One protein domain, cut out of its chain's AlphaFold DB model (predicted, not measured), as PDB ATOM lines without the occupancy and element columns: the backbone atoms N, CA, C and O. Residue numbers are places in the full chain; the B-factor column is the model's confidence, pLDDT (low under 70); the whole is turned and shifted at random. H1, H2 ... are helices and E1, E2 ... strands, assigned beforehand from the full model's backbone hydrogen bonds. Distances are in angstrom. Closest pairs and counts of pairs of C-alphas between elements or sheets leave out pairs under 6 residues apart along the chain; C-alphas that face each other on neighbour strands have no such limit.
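This is residues 130 to 242 of the 242 residues of an uncharacterized protein of Ensete ventricosum (UniProt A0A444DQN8). Two long helices, H1 and H3, reach out as arms from a small body of a three-stranded sheet and the shorter helix H2. The 113 printed residues run H1, E1, E2, E3, H2, H3, mostly helix; the mixed sheet's order is E1 E3 E2. The whole is extended, radius of gyration of the C-alphas 21.8 A, spanning 84 by 32 by 31 A.

Start with H1, residues 130 to 152, at the sheet's level; its closest C-alpha to E1, residues 155 to 157, is Lys 147, 5.6 A from Tyr 157. E3, residues 180 to 185, is parallel to E1, with N 156 and O 183 at 2.8 A, and forms an antiparallel hairpin with E2, residues 172 to 177, with N 173 and O 184 at 2.7 A. H2, residues 187 to 199, only grazes the sheet with residues 187 to 190. Its residues 193 to 197 alone touch H3, residues 204 to 238, about perpendicular at 81 degrees; the closest C-alphas are those of Ala 197 and Met 204, 5.3 A. Every O i to N i+4 pair is within hydrogen-bond range in H1 and H2, 28 of 31 in H3.

Find C-alpha 130 at (166.619, 21.480, 4.050); H1 runs 33.0 A from there. H3 runs 51.4 A to C-alpha 238 at (227.285, 2.848, -41.809).

The printed part has no cut; the E1 to E2 link is long. Look for pLDDT under 70 at 130 to 139, 162 to 169, 234 to 235 and 237 to 242.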
ATOM      1  N   LEU A 130     167.303  20.777   5.131       47.94
ATOM      2  CA  LEU A 130     166.619  21.480   4.050       47.94
ATOM      3  C   LEU A 130     167.584  22.067   3.010       47.94
ATOM      4  O   LEU A 130     167.315  21.982   1.815       47.94
ATOM      5  N   CYS A 131     168.746  22.593   3.406       43.31
ATOM      6  CA  CYS A 131     169.680  23.205   2.448       43.31
ATOM      7  C   CYS A 131     170.363  22.148   1.560       43.31
ATOM      8  O   CYS A 131     170.543  22.328   0.351       43.31
ATOM      9  N   ASN A 132     170.651  20.979   2.137       50.81
ATOM     10  CA  ASN A 132     171.196  19.855   1.385       50.81
ATOM     11  C   ASN A 132     170.162  19.244   0.426       50.81
ATOM     12  O   ASN A 132     170.543  18.812  -0.659       50.81
ATOM     13  N   SER A 133     168.868  19.215   0.762       53.56
ATOM     14  CA  SER A 133     167.843  18.600  -0.095       53.56
ATOM     15  C   SER A 133     167.571  19.412  -1.368       53.56
ATOM     16  O   SER A 133     167.520  18.834  -2.453       53.56
ATOM     17  N   TYR A 134     167.509  20.747  -1.287       54.59
ATOM     18  CA  TYR A 134     167.341  21.602  -2.471       54.59
ATOM     19  C   TYR A 134     168.591  21.633  -3.355       54.59
ATOM     20  O   TYR A 134     168.476  21.549  -4.579       54.59
ATOM     21  N   LEU A 135     169.792  21.688  -2.766       54.22
ATOM     22  CA  LEU A 135     171.041  21.618  -3.530       54.22
ATOM     23  C   LEU A 135     171.248  20.240  -4.160       54.22
ATOM     24  O   LEU A 135     171.727  20.166  -5.286       54.22
ATOM     25  N   THR A 136     170.871  19.151  -3.486       50.97
ATOM     26  CA  THR A 136     170.954  17.799  -4.062       50.97
ATOM     27  C   THR A 136     169.886  17.563  -5.126       50.97
ATOM     28  O   THR A 136     170.219  17.005  -6.165       50.97
ATOM     29  N   LEU A 137     168.653  18.057  -4.964       57.34
ATOM     30  CA  LEU A 137     167.611  17.982  -5.998       57.34
ATOM     31  C   LEU A 137     167.973  18.835  -7.224       57.34
ATOM     32  O   LEU A 137     167.866  18.367  -8.357       57.34
ATOM     33  N   SER A 138     168.493  20.047  -7.006       59.00
ATOM     34  CA  SER A 138     169.003  20.936  -8.058       59.00
ATOM     35  C   SER A 138     170.223  20.339  -8.773       59.00
ATOM     36  O   SER A 138     170.261  20.302 -10.006       59.00
ATOM     37  N   ARG A 139     171.178  19.765  -8.030       60.88
ATOM     38  CA  ARG A 139     172.357  19.068  -8.575       60.88
ATOM     39  C   ARG A 139     171.967  17.828  -9.374       60.88
ATOM     40  O   ARG A 139     172.472  17.640 -10.478       60.88
ATOM     41  N   ASN A 140     171.035  17.030  -8.861       74.62
ATOM     42  CA  ASN A 140     170.510  15.864  -9.564       74.62
ATOM     43  C   ASN A 140     169.763  16.305 -10.831       74.62
ATOM     44  O   ASN A 140     170.004  15.743 -11.892       74.62
ATOM     45  N   SER A 141     168.982  17.393 -10.779       82.12
ATOM     46  CA  SER A 141     168.307  17.951 -11.962       82.12
ATOM     47  C   SER A 141     169.283  18.414 -13.049       82.12
ATOM     48  O   SER A 141     168.988  18.295 -14.236       82.12
ATOM     49  N   ALA A 142     170.437  18.968 -12.668       86.12
ATOM     50  CA  ALA A 142     171.442  19.443 -13.614       86.12
ATOM     51  C   ALA A 142     172.157  18.271 -14.295       86.12
ATOM     52  O   ALA A 142     172.349  18.288 -15.511       86.12
ATOM     53  N   VAL A 143     172.500  17.235 -13.524       86.88
ATOM     54  CA  VAL A 143     173.114  16.013 -14.054       86.88
ATOM     55  C   VAL A 143     172.138  15.257 -14.957       86.88
ATOM     56  O   VAL A 143     172.534  14.867 -16.050       86.88
ATOM     57  N   GLU A 144     170.871  15.102 -14.569       89.88
ATOM     58  CA  GLU A 144     169.854  14.451 -15.411       89.88
ATOM     59  C   GLU A 144     169.597  15.224 -16.711       89.88
ATOM     60  O   GLU A 144     169.582  14.632 -17.789       89.88
ATOM     61  N   ARG A 145     169.510  16.562 -16.653       90.06
ATOM     62  CA  ARG A 145     169.433  17.391 -17.869       90.06
ATOM     63  C   ARG A 145     170.639  17.184 -18.779       90.06
ATOM     64  O   ARG A 145     170.484  17.087 -19.992       90.06
ATOM     65  N   MET A 146     171.839  17.113 -18.209       89.94
ATOM     66  CA  MET A 146     173.053  16.871 -18.983       89.94
ATOM     67  C   MET A 146     173.050  15.485 -19.635       89.94
ATOM     68  O   MET A 146     173.397  15.392 -20.808       89.94
ATOM     69  N   LYS A 147     172.617  14.433 -18.926       91.75
ATOM     70  CA  LYS A 147     172.470  13.080 -19.491       91.75
ATOM     71  C   LYS A 147     171.517  13.066 -20.683       91.75
ATOM     72  O   LYS A 147     171.885  12.560 -21.734       91.75
ATOM     73  N   LEU A 148     170.350  13.692 -20.541       91.75
ATOM     74  CA  LEU A 148     169.352  13.764 -21.608       91.75
ATOM     75  C   LEU A 148     169.896  14.492 -22.844       91.75
ATOM     76  O   LEU A 148     169.777  13.998 -23.961       91.75
ATOM     77  N   ILE A 149     170.582  15.620 -22.634       90.81
ATOM     78  CA  ILE A 149     171.257  16.355 -23.710       90.81
ATOM     79  C   ILE A 149     172.344  15.491 -24.368       90.81
ATOM     80  O   ILE A 149     172.514  15.540 -25.582       90.81
ATOM     81  N   MET A 150     173.113  14.710 -23.606       92.06
ATOM     82  CA  MET A 150     174.104  13.799 -24.185       92.06
ATOM     83  C   MET A 150     173.432  12.742 -25.067       92.06
ATOM     84  O   MET A 150     173.858  12.546 -26.209       92.06
ATOM     85  N   GLU A 151     172.363  12.120 -24.574       90.12
ATOM     86  CA  GLU A 151     171.649  11.042 -25.264       90.12
ATOM     87  C   GLU A 151     170.987  11.515 -26.559       90.12
ATOM     88  O   GLU A 151     171.127  10.851 -27.591       90.12
ATOM     89  N   GLU A 152     170.371  12.700 -26.544       88.94
ATOM     90  CA  GLU A 152     169.821  13.359 -27.736       88.94
ATOM     91  C   GLU A 152     170.889  13.492 -28.836       88.94
ATOM     92  O   GLU A 152     170.666  13.190 -30.010       88.94
ATOM     93  N   ASN A 153     172.119  13.815 -28.436       87.81
ATOM     94  CA  ASN A 153     173.250  13.965 -29.346       87.81
ATOM     95  C   ASN A 153     173.955  12.638 -29.684       87.81
ATOM     96  O   ASN A 153     174.894  12.610 -30.485       87.81
ATOM     97  N   GLY A 154     173.458  11.505 -29.178       86.44
ATOM     98  CA  GLY A 154     173.984  10.158 -29.428       86.44
ATOM     99  C   GLY A 154     175.145   9.739 -28.520       86.44
ATOM    100  O   GLY A 154     175.859   8.789 -28.853       86.44
ATOM    101  N   PHE A 155     175.338  10.436 -27.400       90.31
ATOM    102  CA  PHE A 155     176.344  10.131 -26.387       90.31
ATOM    103  C   PHE A 155     175.684   9.573 -25.125       90.31
ATOM    104  O   PHE A 155     174.714  10.122 -24.625       90.31
ATOM    105  N   TYR A 156     176.245   8.511 -24.563       90.50
ATOM    106  CA  TYR A 156     175.807   7.951 -23.291       90.50
ATOM    107  C   TYR A 156     176.709   8.451 -22.180       90.50
ATOM    108  O   TYR A 156     177.939   8.355 -22.262       90.50
ATOM    109  N   TYR A 157     176.081   8.975 -21.135       91.06
ATOM    110  CA  TYR A 157     176.783   9.476 -19.971       91.06
ATOM    111  C   TYR A 157     177.460   8.341 -19.203       91.06
ATOM    112  O   TYR A 157     176.812   7.397 -18.746       91.06
ATOM    113  N   LEU A 158     178.770   8.473 -19.018       88.81
ATOM    114  CA  LEU A 158     179.554   7.612 -18.147       88.81
ATOM    115  C   LEU A 158     179.809   8.336 -16.815       88.81
ATOM    116  O   LEU A 158     180.470   9.382 -16.808       88.81
ATOM    117  N   PRO A 159     179.300   7.819 -15.681       85.31
ATOM    118  CA  PRO A 159     179.522   8.446 -14.388       85.31
ATOM    119  C   PRO A 159     181.007   8.420 -13.991       85.31
ATOM    120  O   PRO A 159     181.725   7.472 -14.337       85.31
ATOM    121  N   PRO A 160     181.480   9.429 -13.233       82.44
ATOM    122  CA  PRO A 160     182.819   9.432 -12.656       82.44
ATOM    123  C   PRO A 160     183.092   8.141 -11.880       82.44
ATOM    124  O   PRO A 160     182.288   7.716 -11.048       82.44
ATOM    125  N   ARG A 161     184.230   7.501 -12.160       76.56
ATOM    126  CA  ARG A 161     184.634   6.273 -11.467       76.56
ATOM    127  C   ARG A 161     185.219   6.627 -10.102       76.56
ATOM    128  O   ARG A 161     185.963   7.591  -9.970       76.56
ATOM    129  N   VAL A 162     184.904   5.816  -9.093       69.00
ATOM    130  CA  VAL A 162     185.370   6.018  -7.707       69.00
ATOM    131  C   VAL A 162     186.876   5.740  -7.569       69.00
ATOM    132  O   VAL A 162     187.542   6.331  -6.725       69.00
ATOM    133  N   GLN A 163     187.436   4.880  -8.425       68.38
ATOM    134  CA  GLN A 163     188.877   4.638  -8.508       68.38
ATOM    135  C   GLN A 163     189.495   5.490  -9.615       68.38
ATOM    136  O   GLN A 163     189.080   5.409 -10.774       68.38
ATOM    137  N   LYS A 164     190.512   6.277  -9.251       64.69
ATOM    138  CA  LYS A 164     191.364   6.984 -10.208       64.69
ATOM    139  C   LYS A 164     192.169   5.940 -10.975       64.69
ATOM    140  O   LYS A 164     192.972   5.228 -10.376       64.69
ATOM    141  N   ARG A 165     191.932   5.825 -12.276       62.84
ATOM    142  CA  ARG A 165     192.806   5.068 -13.169       62.84
ATOM    143  C   ARG A 165     193.825   6.009 -13.813       62.84
ATOM    144  O   ARG A 165     193.646   7.225 -13.823       62.84
ATOM    145  N   THR A 166     194.926   5.431 -14.280       61.75
ATOM    146  CA  THR A 166     196.032   6.119 -14.964       61.75
ATOM    147  C   THR A 166     195.736   6.416 -16.437       61.75
ATOM    148  O   THR A 166     196.545   7.052 -17.099       61.75
ATOM    149  N   ASP A 167     194.574   6.002 -16.947       62.75
ATOM    150  CA  ASP A 167     194.143   6.047 -18.353       62.75
ATOM    151  C   ASP A 167     193.664   7.438 -18.835       62.75
ATOM    152  O   ASP A 167     193.037   7.559 -19.884       62.75
ATOM    153  N   GLY A 168     194.031   8.502 -18.115       66.31
ATOM    154  CA  GLY A 168     193.779   9.891 -18.501       66.31
ATOM    155  C   GLY A 168     192.428  10.442 -18.028       66.31
ATOM    156  O   GLY A 168     191.443   9.731 -17.859       66.31
ATOM    157  N   TYR A 169     192.384  11.758 -17.788       69.50
ATOM    158  CA  TYR A 169     191.209  12.471 -17.258       69.50
ATOM    159  C   TYR A 169     190.021  12.500 -18.238       69.50
ATOM    160  O   TYR A 169     188.863  12.578 -17.830       69.50
ATOM    161  N   LEU A 170     190.300  12.434 -19.541       78.94
ATOM    162  CA  LEU A 170     189.312  12.611 -20.596       78.94
ATOM    163  C   LEU A 170     188.962  11.254 -21.219       78.94
ATOM    164  O   LEU A 170     189.681  10.759 -22.079       78.94
ATOM    165  N   HIS A 171     187.865  10.640 -20.772       81.00
ATOM    166  CA  HIS A 171     187.525   9.278 -21.185       81.00
ATOM    167  C   HIS A 171     186.264   9.208 -22.049       81.00
ATOM    168  O   HIS A 171     185.196   9.731 -21.708       81.00
ATOM    169  N   TYR A 172     186.399   8.490 -23.162       87.12
ATOM    170  CA  TYR A 172     185.308   8.111 -24.040       87.12
ATOM    171  C   TYR A 172     185.579   6.731 -24.665       87.12
ATOM    172  O   TYR A 172     186.720   6.279 -24.758       87.12
ATOM    173  N   LYS A 173     184.525   6.033 -25.088       83.56
ATOM    174  CA  LYS A 173     184.589   4.707 -25.708       83.56
ATOM    175  C   LYS A 173     183.500   4.567 -26.763       83.56
ATOM    176  O   LYS A 173     182.343   4.894 -26.521       83.56
ATOM    177  N   ARG A 174     183.847   4.017 -27.926       84.31
ATOM    178  CA  ARG A 174     182.863   3.625 -28.943       84.31
ATOM    179  C   ARG A 174     182.425   2.186 -28.705       84.31
ATOM    180  O   ARG A 174     183.263   1.301 -28.545       84.31
ATOM    181  N   LYS A 175     181.118   1.947 -28.692       80.88
ATOM    182  CA  LYS A 175     180.513   0.620 -28.571       80.88
ATOM    183  C   LYS A 175     179.489   0.441 -29.685       80.88
ATOM    184  O   LYS A 175     178.722   1.352 -29.963       80.88
ATOM    185  N   ARG A 176     179.470  -0.720 -30.337       80.50
ATOM    186  CA  ARG A 176     178.365  -1.095 -31.227       80.50
ATOM    187  C   ARG A 176     177.299  -1.792 -30.387       80.50
ATOM    188  O   ARG A 176     177.623  -2.718 -29.647       80.50
ATOM    189  N   LEU A 177     176.066  -1.314 -30.460       73.56
ATOM    190  CA  LEU A 177     174.895  -1.899 -29.808       73.56
ATOM    191  C   LEU A 177     173.795  -1.976 -30.866       73.56
ATOM    192  O   LEU A 177     173.456  -0.958 -31.464       73.56
ATOM    193  N   ASP A 178     173.319  -3.189 -31.148       74.56
ATOM    194  CA  ASP A 178     172.241  -3.472 -32.110       74.56
ATOM    195  C   ASP A 178     172.455  -2.836 -33.498       74.56
ATOM    196  O   ASP A 178     171.572  -2.206 -34.071       74.56
ATOM    197  N   GLY A 179     173.684  -2.924 -34.022       77.69
ATOM    198  CA  GLY A 179     174.070  -2.320 -35.306       77.69
ATOM    199  C   GLY A 179     174.266  -0.798 -35.270       77.69
ATOM    200  O   GLY A 179     174.856  -0.232 -36.190       77.69
ATOM    201  N   LYS A 180     173.868  -0.124 -34.185       72.12
ATOM    202  CA  LYS A 180     174.071   1.309 -33.970       72.12
ATOM    203  C   LYS A 180     175.401   1.566 -33.269       72.12
ATOM    204  O   LYS A 180     175.763   0.912 -32.289       72.12
ATOM    205  N   LEU A 181     176.150   2.546 -33.767       73.38
ATOM    206  CA  LEU A 181     177.387   2.981 -33.130       73.38
ATOM    207  C   LEU A 181     177.057   3.988 -32.029       73.38
ATOM    208  O   LEU A 181     176.450   5.027 -32.279       73.38
ATOM    209  N   ILE A 182     177.445   3.647 -30.810       80.94
ATOM    210  CA  ILE A 182     177.134   4.392 -29.602       80.94
ATOM    211  C   ILE A 182     178.432   4.926 -29.007       80.94
ATOM    212  O   ILE A 182     179.384   4.168 -28.796       80.94
ATOM    213  N   CYS A 183     178.484   6.228 -28.734       86.19
ATOM    214  CA  CYS A 183     179.604   6.824 -28.020       86.19
ATOM    215  C   CYS A 183     179.270   6.910 -26.533       86.19
ATOM    216  O   CYS A 183     178.237   7.449 -26.157       86.19
ATOM    217  N   VAL A 184     180.128   6.363 -25.686       89.62
ATOM    218  CA  VAL A 184     180.036   6.439 -24.228       89.62
ATOM    219  C   VAL A 184     181.107   7.416 -23.773       89.62
ATOM    220  O   VAL A 184     182.267   7.221 -24.115       89.62
ATOM    221  N   ALA A 185     180.758   8.461 -23.031       91.06
ATOM    222  CA  ALA A 185     181.720   9.490 -22.647       91.06
ATOM    223  C   ALA A 185     181.441  10.071 -21.263       91.06
ATOM    224  O   ALA A 185     180.299  10.111 -20.803       91.06
ATOM    225  N   HIS A 186     182.494  10.562 -20.612       90.62
ATOM    226  CA  HIS A 186     182.348  11.404 -19.426       90.62
ATOM    227  C   HIS A 186     181.772  12.780 -19.784       90.62
ATOM    228  O   HIS A 186     181.894  13.253 -20.918       90.62
ATOM    229  N   ALA A 187     181.189  13.450 -18.787       90.62
ATOM    230  CA  ALA A 187     180.684  14.814 -18.944       90.62
ATOM    231  C   ALA A 187     181.777  15.796 -19.382       90.62
ATOM    232  O   ALA A 187     181.531  16.600 -20.274       90.62
ATOM    233  N   ASP A 188     182.979  15.710 -18.808       89.94
ATOM    234  CA  ASP A 188     184.076  16.630 -19.127       89.94
ATOM    235  C   ASP A 188     184.450  16.574 -20.614       89.94
ATOM    236  O   ASP A 188     184.505  17.605 -21.284       89.94
ATOM    237  N   TYR A 189     184.604  15.360 -21.162       91.38
ATOM    238  CA  TYR A 189     184.829  15.148 -22.596       91.38
ATOM    239  C   TYR A 189     183.705  15.759 -23.433       91.38
ATOM    240  O   TYR A 189     183.958  16.490 -24.391       91.38
ATOM    241  N   TYR A 190     182.456  15.485 -23.053       92.44
ATOM    242  CA  TYR A 190     181.291  15.978 -23.775       92.44
ATOM    243  C   TYR A 190     181.201  17.508 -23.779       92.44
ATOM    244  O   TYR A 190     180.857  18.094 -24.803       92.44
ATOM    245  N   ILE A 191     181.535  18.170 -22.669       92.75
ATOM    246  CA  ILE A 191     181.508  19.634 -22.566       92.75
ATOM    247  C   ILE A 191     182.521  20.257 -23.528       92.75
ATOM    248  O   ILE A 191     182.152  21.158 -24.286       92.75
ATOM    249  N   VAL A 192     183.762  19.758 -23.537       92.44
ATOM    250  CA  VAL A 192     184.810  20.238 -24.455       92.44
ATOM    251  C   VAL A 192     184.386  20.003 -25.901       92.44
ATOM    252  O   VAL A 192     184.393  20.930 -26.712       92.44
ATOM    253  N   LEU A 193     183.927  18.790 -26.207       92.50
ATOM    254  CA  LEU A 193     183.474  18.428 -27.543       92.50
ATOM    255  C   LEU A 193     182.327  19.330 -28.020       92.50
ATOM    256  O   LEU A 193     182.351  19.828 -29.145       92.50
ATOM    257  N   ARG A 194     181.339  19.574 -27.154       92.94
ATOM    258  CA  ARG A 194     180.192  20.440 -27.434       92.94
ATOM    259  C   ARG A 194     180.609  21.890 -27.643       92.94
ATOM    260  O   ARG A 194     180.056  22.543 -28.523       92.94
ATOM    261  N   ALA A 195     181.555  22.399 -26.857       93.31
ATOM    262  CA  ALA A 195     182.083  23.749 -27.032       93.31
ATOM    263  C   ALA A 195     182.767  23.896 -28.399       93.31
ATOM    264  O   ALA A 195     182.417  24.798 -29.158       93.31
ATOM    265  N   CYS A 196     183.652  22.963 -28.759       88.88
ATOM    266  CA  CYS A 196     184.313  22.953 -30.065       88.88
ATOM    267  C   CYS A 196     183.310  22.830 -31.218       88.88
ATOM    268  O   CYS A 196     183.399  23.580 -32.187       88.88
ATOM    269  N   ALA A 197     182.336  21.923 -31.108       92.44
ATOM    270  CA  ALA A 197     181.299  21.725 -32.117       92.44
ATOM    271  C   ALA A 197     180.478  23.003 -32.347       92.44
ATOM    272  O   ALA A 197     180.251  23.394 -33.488       92.44
ATOM    273  N   LYS A 198     180.110  23.706 -31.266       91.12
ATOM    274  CA  LYS A 198     179.413  24.995 -31.347       91.12
ATOM    275  C   LYS A 198     180.251  26.087 -32.004       91.12
ATOM    276  O   LYS A 198     179.723  26.810 -32.840       91.12
ATOM    277  N   VAL A 199     181.531  26.204 -31.646       91.31
ATOM    278  CA  VAL A 199     182.445  27.189 -32.256       91.31
ATOM    279  C   VAL A 199     182.607  26.923 -33.753       91.31
ATOM    280  O   VAL A 199     182.582  27.856 -34.548       91.31
ATOM    281  N   ALA A 200     182.716  25.652 -34.138       86.94
ATOM    282  CA  ALA A 200     182.829  25.235 -35.530       86.94
ATOM    283  C   ALA A 200     181.482  25.174 -36.277       86.94
ATOM    284  O   ALA A 200     181.484  24.919 -37.475       86.94
ATOM    285  N   GLN A 201     180.352  25.393 -35.592       91.25
ATOM    286  CA  GLN A 201     178.993  25.287 -36.140       91.25
ATOM    287  C   GLN A 201     178.714  23.942 -36.839       91.25
ATOM    288  O   GLN A 201     178.065  23.885 -37.879       91.25
ATOM    289  N   VAL A 202     179.205  22.846 -36.259       87.56
ATOM    290  CA  VAL A 202     178.992  21.480 -36.764       87.56
ATOM    291  C   VAL A 202     178.328  20.605 -35.711       87.56
ATOM    292  O   VAL A 202     178.428  20.861 -34.509       87.56
ATOM    293  N   ASP A 203     177.706  19.516 -36.152       87.88
ATOM    294  CA  ASP A 203     177.151  18.521 -35.240       87.88
ATOM    295  C   ASP A 203     178.233  17.886 -34.361       87.88
ATOM    296  O   ASP A 203     179.333  17.540 -34.807       87.88
ATOM    297  N   MET A 204     177.888  17.629 -33.098       87.94
ATOM    298  CA  MET A 204     178.809  17.018 -32.130       87.94
ATOM    299  C   MET A 204     179.324  15.646 -32.571       87.94
ATOM    300  O   MET A 204     180.471  15.303 -32.291       87.94
ATOM    301  N   ARG A 205     178.512  14.864 -33.295       87.38
ATOM    302  CA  ARG A 205     178.937  13.566 -33.845       87.38
ATOM    303  C   ARG A 205     180.025  13.728 -34.901       87.38
ATOM    304  O   ARG A 205     180.967  12.938 -34.932       87.38
ATOM    305  N   MET A 206     179.922  14.768 -35.721       86.19
ATOM    306  CA  MET A 206     180.915  15.070 -36.746       86.19
ATOM    307  C   MET A 206     182.201  15.603 -36.128       86.19
ATOM    308  O   MET A 206     183.285  15.163 -36.508       86.19
ATOM    309  N   MET A 207     182.090  16.458 -35.107       91.62
ATOM    310  CA  MET A 207     183.248  16.885 -34.319       91.62
ATOM    311  C   MET A 207     183.954  15.683 -33.671       91.62
ATOM    312  O   MET A 207     185.170  15.546 -33.787       91.62
ATOM    313  N   HIS A 208     183.199  14.750 -33.075       90.81
ATOM    314  CA  HIS A 208     183.751  13.516 -32.503       90.81
ATOM    315  C   HIS A 208     184.447  12.648 -33.556       90.81
ATOM    316  O   HIS A 208     185.535  12.127 -33.319       90.81
ATOM    317  N   LEU A 209     183.861  12.526 -34.749       88.50
ATOM    318  CA  LEU A 209     184.493  11.828 -35.865       88.50
ATOM    319  C   LEU A 209     185.802  12.497 -36.299       88.50
ATOM    320  O   LEU A 209     186.761  11.795 -36.624       88.50
ATOM    321  N   GLY A 210     185.853  13.830 -36.276       88.81
ATOM    322  CA  GLY A 210     187.074  14.604 -36.468       88.81
ATOM    323  C   GLY A 210     188.149  14.199 -35.465       88.81
ATOM    324  O   GLY A 210     189.220  13.760 -35.879       88.81
ATOM    325  N   VAL A 211     187.835  14.240 -34.164       89.62
ATOM    326  CA  VAL A 211     188.747  13.813 -33.082       89.62
ATOM    327  C   VAL A 211     189.299  12.406 -33.342       89.62
ATOM    328  O   VAL A 211     190.508  12.205 -33.338       89.62
ATOM    329  N   LEU A 212     188.440  11.452 -33.706       86.75
ATOM    330  CA  LEU A 212     188.847  10.071 -34.007       86.75
ATOM    331  C   LEU A 212     189.751   9.926 -35.238       86.75
ATOM    332  O   LEU A 212     190.485   8.942 -35.368       86.75
ATOM    333  N   LYS A 213     189.632  10.829 -36.215       86.44
ATOM    334  CA  LYS A 213     190.531  10.864 -37.375       86.44
ATOM    335  C   LYS A 213     191.875  11.472 -36.989       86.44
ATOM    336  O   LYS A 213     192.905  10.955 -37.415       86.44
ATOM    337  N   PHE A 214     191.860  12.522 -36.171       85.88
ATOM    338  CA  PHE A 214     193.073  13.143 -35.652       85.88
ATOM    339  C   PHE A 214     193.891  12.171 -34.811       85.88
ATOM    340  O   PHE A 214     195.075  12.020 -35.081       85.88
ATOM    341  N   GLU A 215     193.271  11.448 -33.881       87.50
ATOM    342  CA  GLU A 215     193.971  10.462 -33.049       87.50
ATOM    343  C   GLU A 215     194.652   9.365 -33.870       87.50
ATOM    344  O   GLU A 215     195.816   9.057 -33.647       87.50
ATOM    345  N   ARG A 216     193.968   8.815 -34.882       86.81
ATOM    346  CA  ARG A 216     194.575   7.808 -35.769       86.81
ATOM    347  C   ARG A 216     195.761   8.360 -36.545       86.81
ATOM    348  O   ARG A 216     196.764   7.675 -36.720       86.81
ATOM    349  N   ARG A 217     195.649   9.601 -37.019       87.62
ATOM    350  CA  ARG A 217     196.744  10.259 -37.727       87.62
ATOM    351  C   ARG A 217     197.909  10.573 -36.789       87.62
ATOM    352  O   ARG A 217     199.047  10.446 -37.220       87.62
ATOM    353  N   LEU A 218     197.636  10.955 -35.542       89.00
ATOM    354  CA  LEU A 218     198.659  11.161 -34.517       89.00
ATOM    355  C   LEU A 218     199.405   9.859 -34.226       89.00
ATOM    356  O   LEU A 218     200.622   9.851 -34.356       89.00
ATOM    357  N   ALA A 219     198.693   8.754 -33.998       87.62
ATOM    358  CA  ALA A 219     199.310   7.443 -33.796       87.62
ATOM    359  C   ALA A 219     200.195   7.021 -34.986       87.62
ATOM    360  O   ALA A 219     201.294   6.505 -34.805       87.62
ATOM    361  N   TRP A 220     199.753   7.292 -36.221       92.38
ATOM    362  CA  TRP A 220     200.569   7.031 -37.412       92.38
ATOM    363  C   TRP A 220     201.837   7.899 -37.470       92.38
ATOM    364  O   TRP A 220     202.900   7.423 -37.869       92.38
ATOM    365  N   ILE A 221     201.742   9.175 -37.081       91.69
ATOM    366  CA  ILE A 221     202.901  10.075 -37.015       91.69
ATOM    367  C   ILE A 221     203.872   9.614 -35.926       91.69
ATOM    368  O   ILE A 221     205.068   9.554 -36.195       91.69
ATOM    369  N   GLU A 222     203.373   9.260 -34.742       92.31
ATOM    370  CA  GLU A 222     204.171   8.724 -33.629       92.31
ATOM    371  C   GLU A 222     204.940   7.478 -34.071       92.31
ATOM    372  O   GLU A 222     206.169   7.464 -34.019       92.31
ATOM    373  N   GLN A 223     204.251   6.504 -34.671       93.00
ATOM    374  CA  GLN A 223     204.885   5.295 -35.199       93.00
ATOM    375  C   GLN A 223     205.979   5.607 -36.232       93.00
ATOM    376  O   GLN A 223     207.022   4.945 -36.284       93.00
ATOM    377  N   ARG A 224     205.756   6.612 -37.085       92.69
ATOM    378  CA  ARG A 224     206.741   7.028 -38.087       92.69
ATOM    379  C   ARG A 224     207.959   7.695 -37.444       92.69
ATOM    380  O   ARG A 224     209.076   7.454 -37.906       92.69
ATOM    381  N   ILE A 225     207.761   8.506 -36.406       94.00
ATOM    382  CA  ILE A 225     208.853   9.110 -35.631       94.00
ATOM    383  C   ILE A 225     209.673   8.007 -34.964       94.00
ATOM    384  O   ILE A 225     210.886   7.968 -35.165       94.00
ATOM    385  N   ASP A 226     209.026   7.064 -34.283       94.00
ATOM    386  CA  ASP A 226     209.704   5.940 -33.631       94.00
ATOM    387  C   ASP A 226     210.519   5.122 -34.635       94.00
ATOM    388  O   ASP A 226     211.686   4.809 -34.404       94.00
ATOM    389  N   SER A 227     209.938   4.847 -35.807       91.56
ATOM    390  CA  SER A 227     210.640   4.166 -36.900       91.56
ATOM    391  C   SER A 227     211.889   4.940 -37.333       91.56
ATOM    392  O   SER A 227     212.957   4.348 -37.472       91.56
ATOM    393  N   SER A 228     211.782   6.264 -37.490       88.19
ATOM    394  CA  SER A 228     212.916   7.111 -37.882       88.19
ATOM    395  C   SER A 228     214.022   7.158 -36.820       88.19
ATOM    396  O   SER A 228     215.204   7.057 -37.156       88.19
ATOM    397  N   LEU A 229     213.651   7.222 -35.538       88.94
ATOM    398  CA  LEU A 229     214.594   7.201 -34.420       88.94
ATOM    399  C   LEU A 229     215.327   5.862 -34.327       88.94
ATOM    400  O   LEU A 229     216.532   5.845 -34.095       88.94
ATOM    401  N   ASN A 230     214.637   4.754 -34.586       86.56
ATOM    402  CA  ASN A 230     215.243   3.424 -34.581       86.56
ATOM    403  C   ASN A 230     216.186   3.189 -35.778       86.56
ATOM    404  O   ASN A 230     217.128   2.405 -35.667       86.56
ATOM    405  N   THR A 231     215.980   3.877 -36.908       83.94
ATOM    406  CA  THR A 231     216.875   3.792 -38.083       83.94
ATOM    407  C   THR A 231     218.129   4.669 -37.983       83.94
ATOM    408  O   THR A 231     219.132   4.371 -38.631       83.94
ATOM    409  N   LEU A 232     218.115   5.727 -37.162       80.38
ATOM    410  CA  LEU A 232     219.253   6.648 -37.009       80.38
ATOM    411  C   LEU A 232     220.552   5.965 -36.529       80.38
ATOM    412  O   LEU A 232     221.592   6.217 -37.137       80.38
ATOM    413  N   PRO A 233     220.540   5.074 -35.517       76.62
ATOM    414  CA  PRO A 233     221.735   4.347 -35.082       76.62
ATOM    415  C   PRO A 233     222.353   3.465 -36.175       76.62
ATOM    416  O   PRO A 233     223.572   3.342 -36.249       76.62
ATOM    417  N   GLN A 234     221.526   2.874 -37.046       69.81
ATOM    418  CA  GLN A 234     221.992   2.020 -38.148       69.81
ATOM    419  C   GLN A 234     222.698   2.843 -39.232       69.81
ATOM    420  O   GLN A 234     223.717   2.419 -39.773       69.81
ATOM    421  N   LEU A 235     222.189   4.047 -39.501       69.00
ATOM    422  CA  LEU A 235     222.800   5.003 -40.424       69.00
ATOM    423  C   LEU A 235     224.126   5.561 -39.891       69.00
ATOM    424  O   LEU A 235     225.073   5.733 -40.654       69.00
ATOM    425  N   LEU A 236     224.206   5.812 -38.583       70.50
ATOM    426  CA  LEU A 236     225.408   6.342 -37.934       70.50
ATOM    427  C   LEU A 236     226.569   5.332 -37.966       70.50
ATOM    428  O   LEU A 236     227.698   5.720 -38.241       70.50
ATOM    429  N   HIS A 237     226.286   4.036 -37.789       66.31
ATOM    430  CA  HIS A 237     227.286   2.973 -37.950       66.31
ATOM    431  C   HIS A 237     227.787   2.834 -39.397       66.31
ATOM    432  O   HIS A 237     228.985   2.695 -39.617       66.31
ATOM    433  N   GLN A 238     226.902   2.940 -40.392       65.75
ATOM    434  CA  GLN A 238     227.285   2.848 -41.809       65.75
ATOM    435  C   GLN A 238     228.192   3.997 -42.278       65.75
ATOM    436  O   GLN A 238     228.936   3.826 -43.239       65.75
ATOM    437  N   MET A 239     228.144   5.161 -41.623       65.94
ATOM    438  CA  MET A 239     229.045   6.273 -41.943       65.94
ATOM    439  C   MET A 239     230.401   6.202 -41.230       65.94
ATOM    440  O   MET A 239     231.279   6.988 -41.567       65.94
ATOM    441  N   GLN A 240     230.571   5.315 -40.247       65.19
ATOM    442  CA  GLN A 240     231.814   5.202 -39.476       65.19
ATOM    443  C   GLN A 240     232.747   4.091 -39.992       65.19
ATOM    444  O   GLN A 240     233.914   4.060 -39.614       65.19
ATOM    445  N   ASP A 241     232.242   3.236 -40.888       60.50
ATOM    446  CA  ASP A 241     232.976   2.145 -41.546       60.50
ATOM    447  C   ASP A 241     233.404   2.476 -43.003       60.50
ATOM    448  O   ASP A 241     233.824   1.581 -43.739       60.50
ATOM    449  N   ASN A 242     233.315   3.748 -43.421       49.59
ATOM    450  CA  ASN A 242     233.818   4.291 -44.700       49.59
ATOM    451  C   ASN A 242     234.952   5.294 -44.454       49.59
ATOM    452  O   ASN A 242     235.834   5.404 -45.336       49.59
TER     453      ASN A 242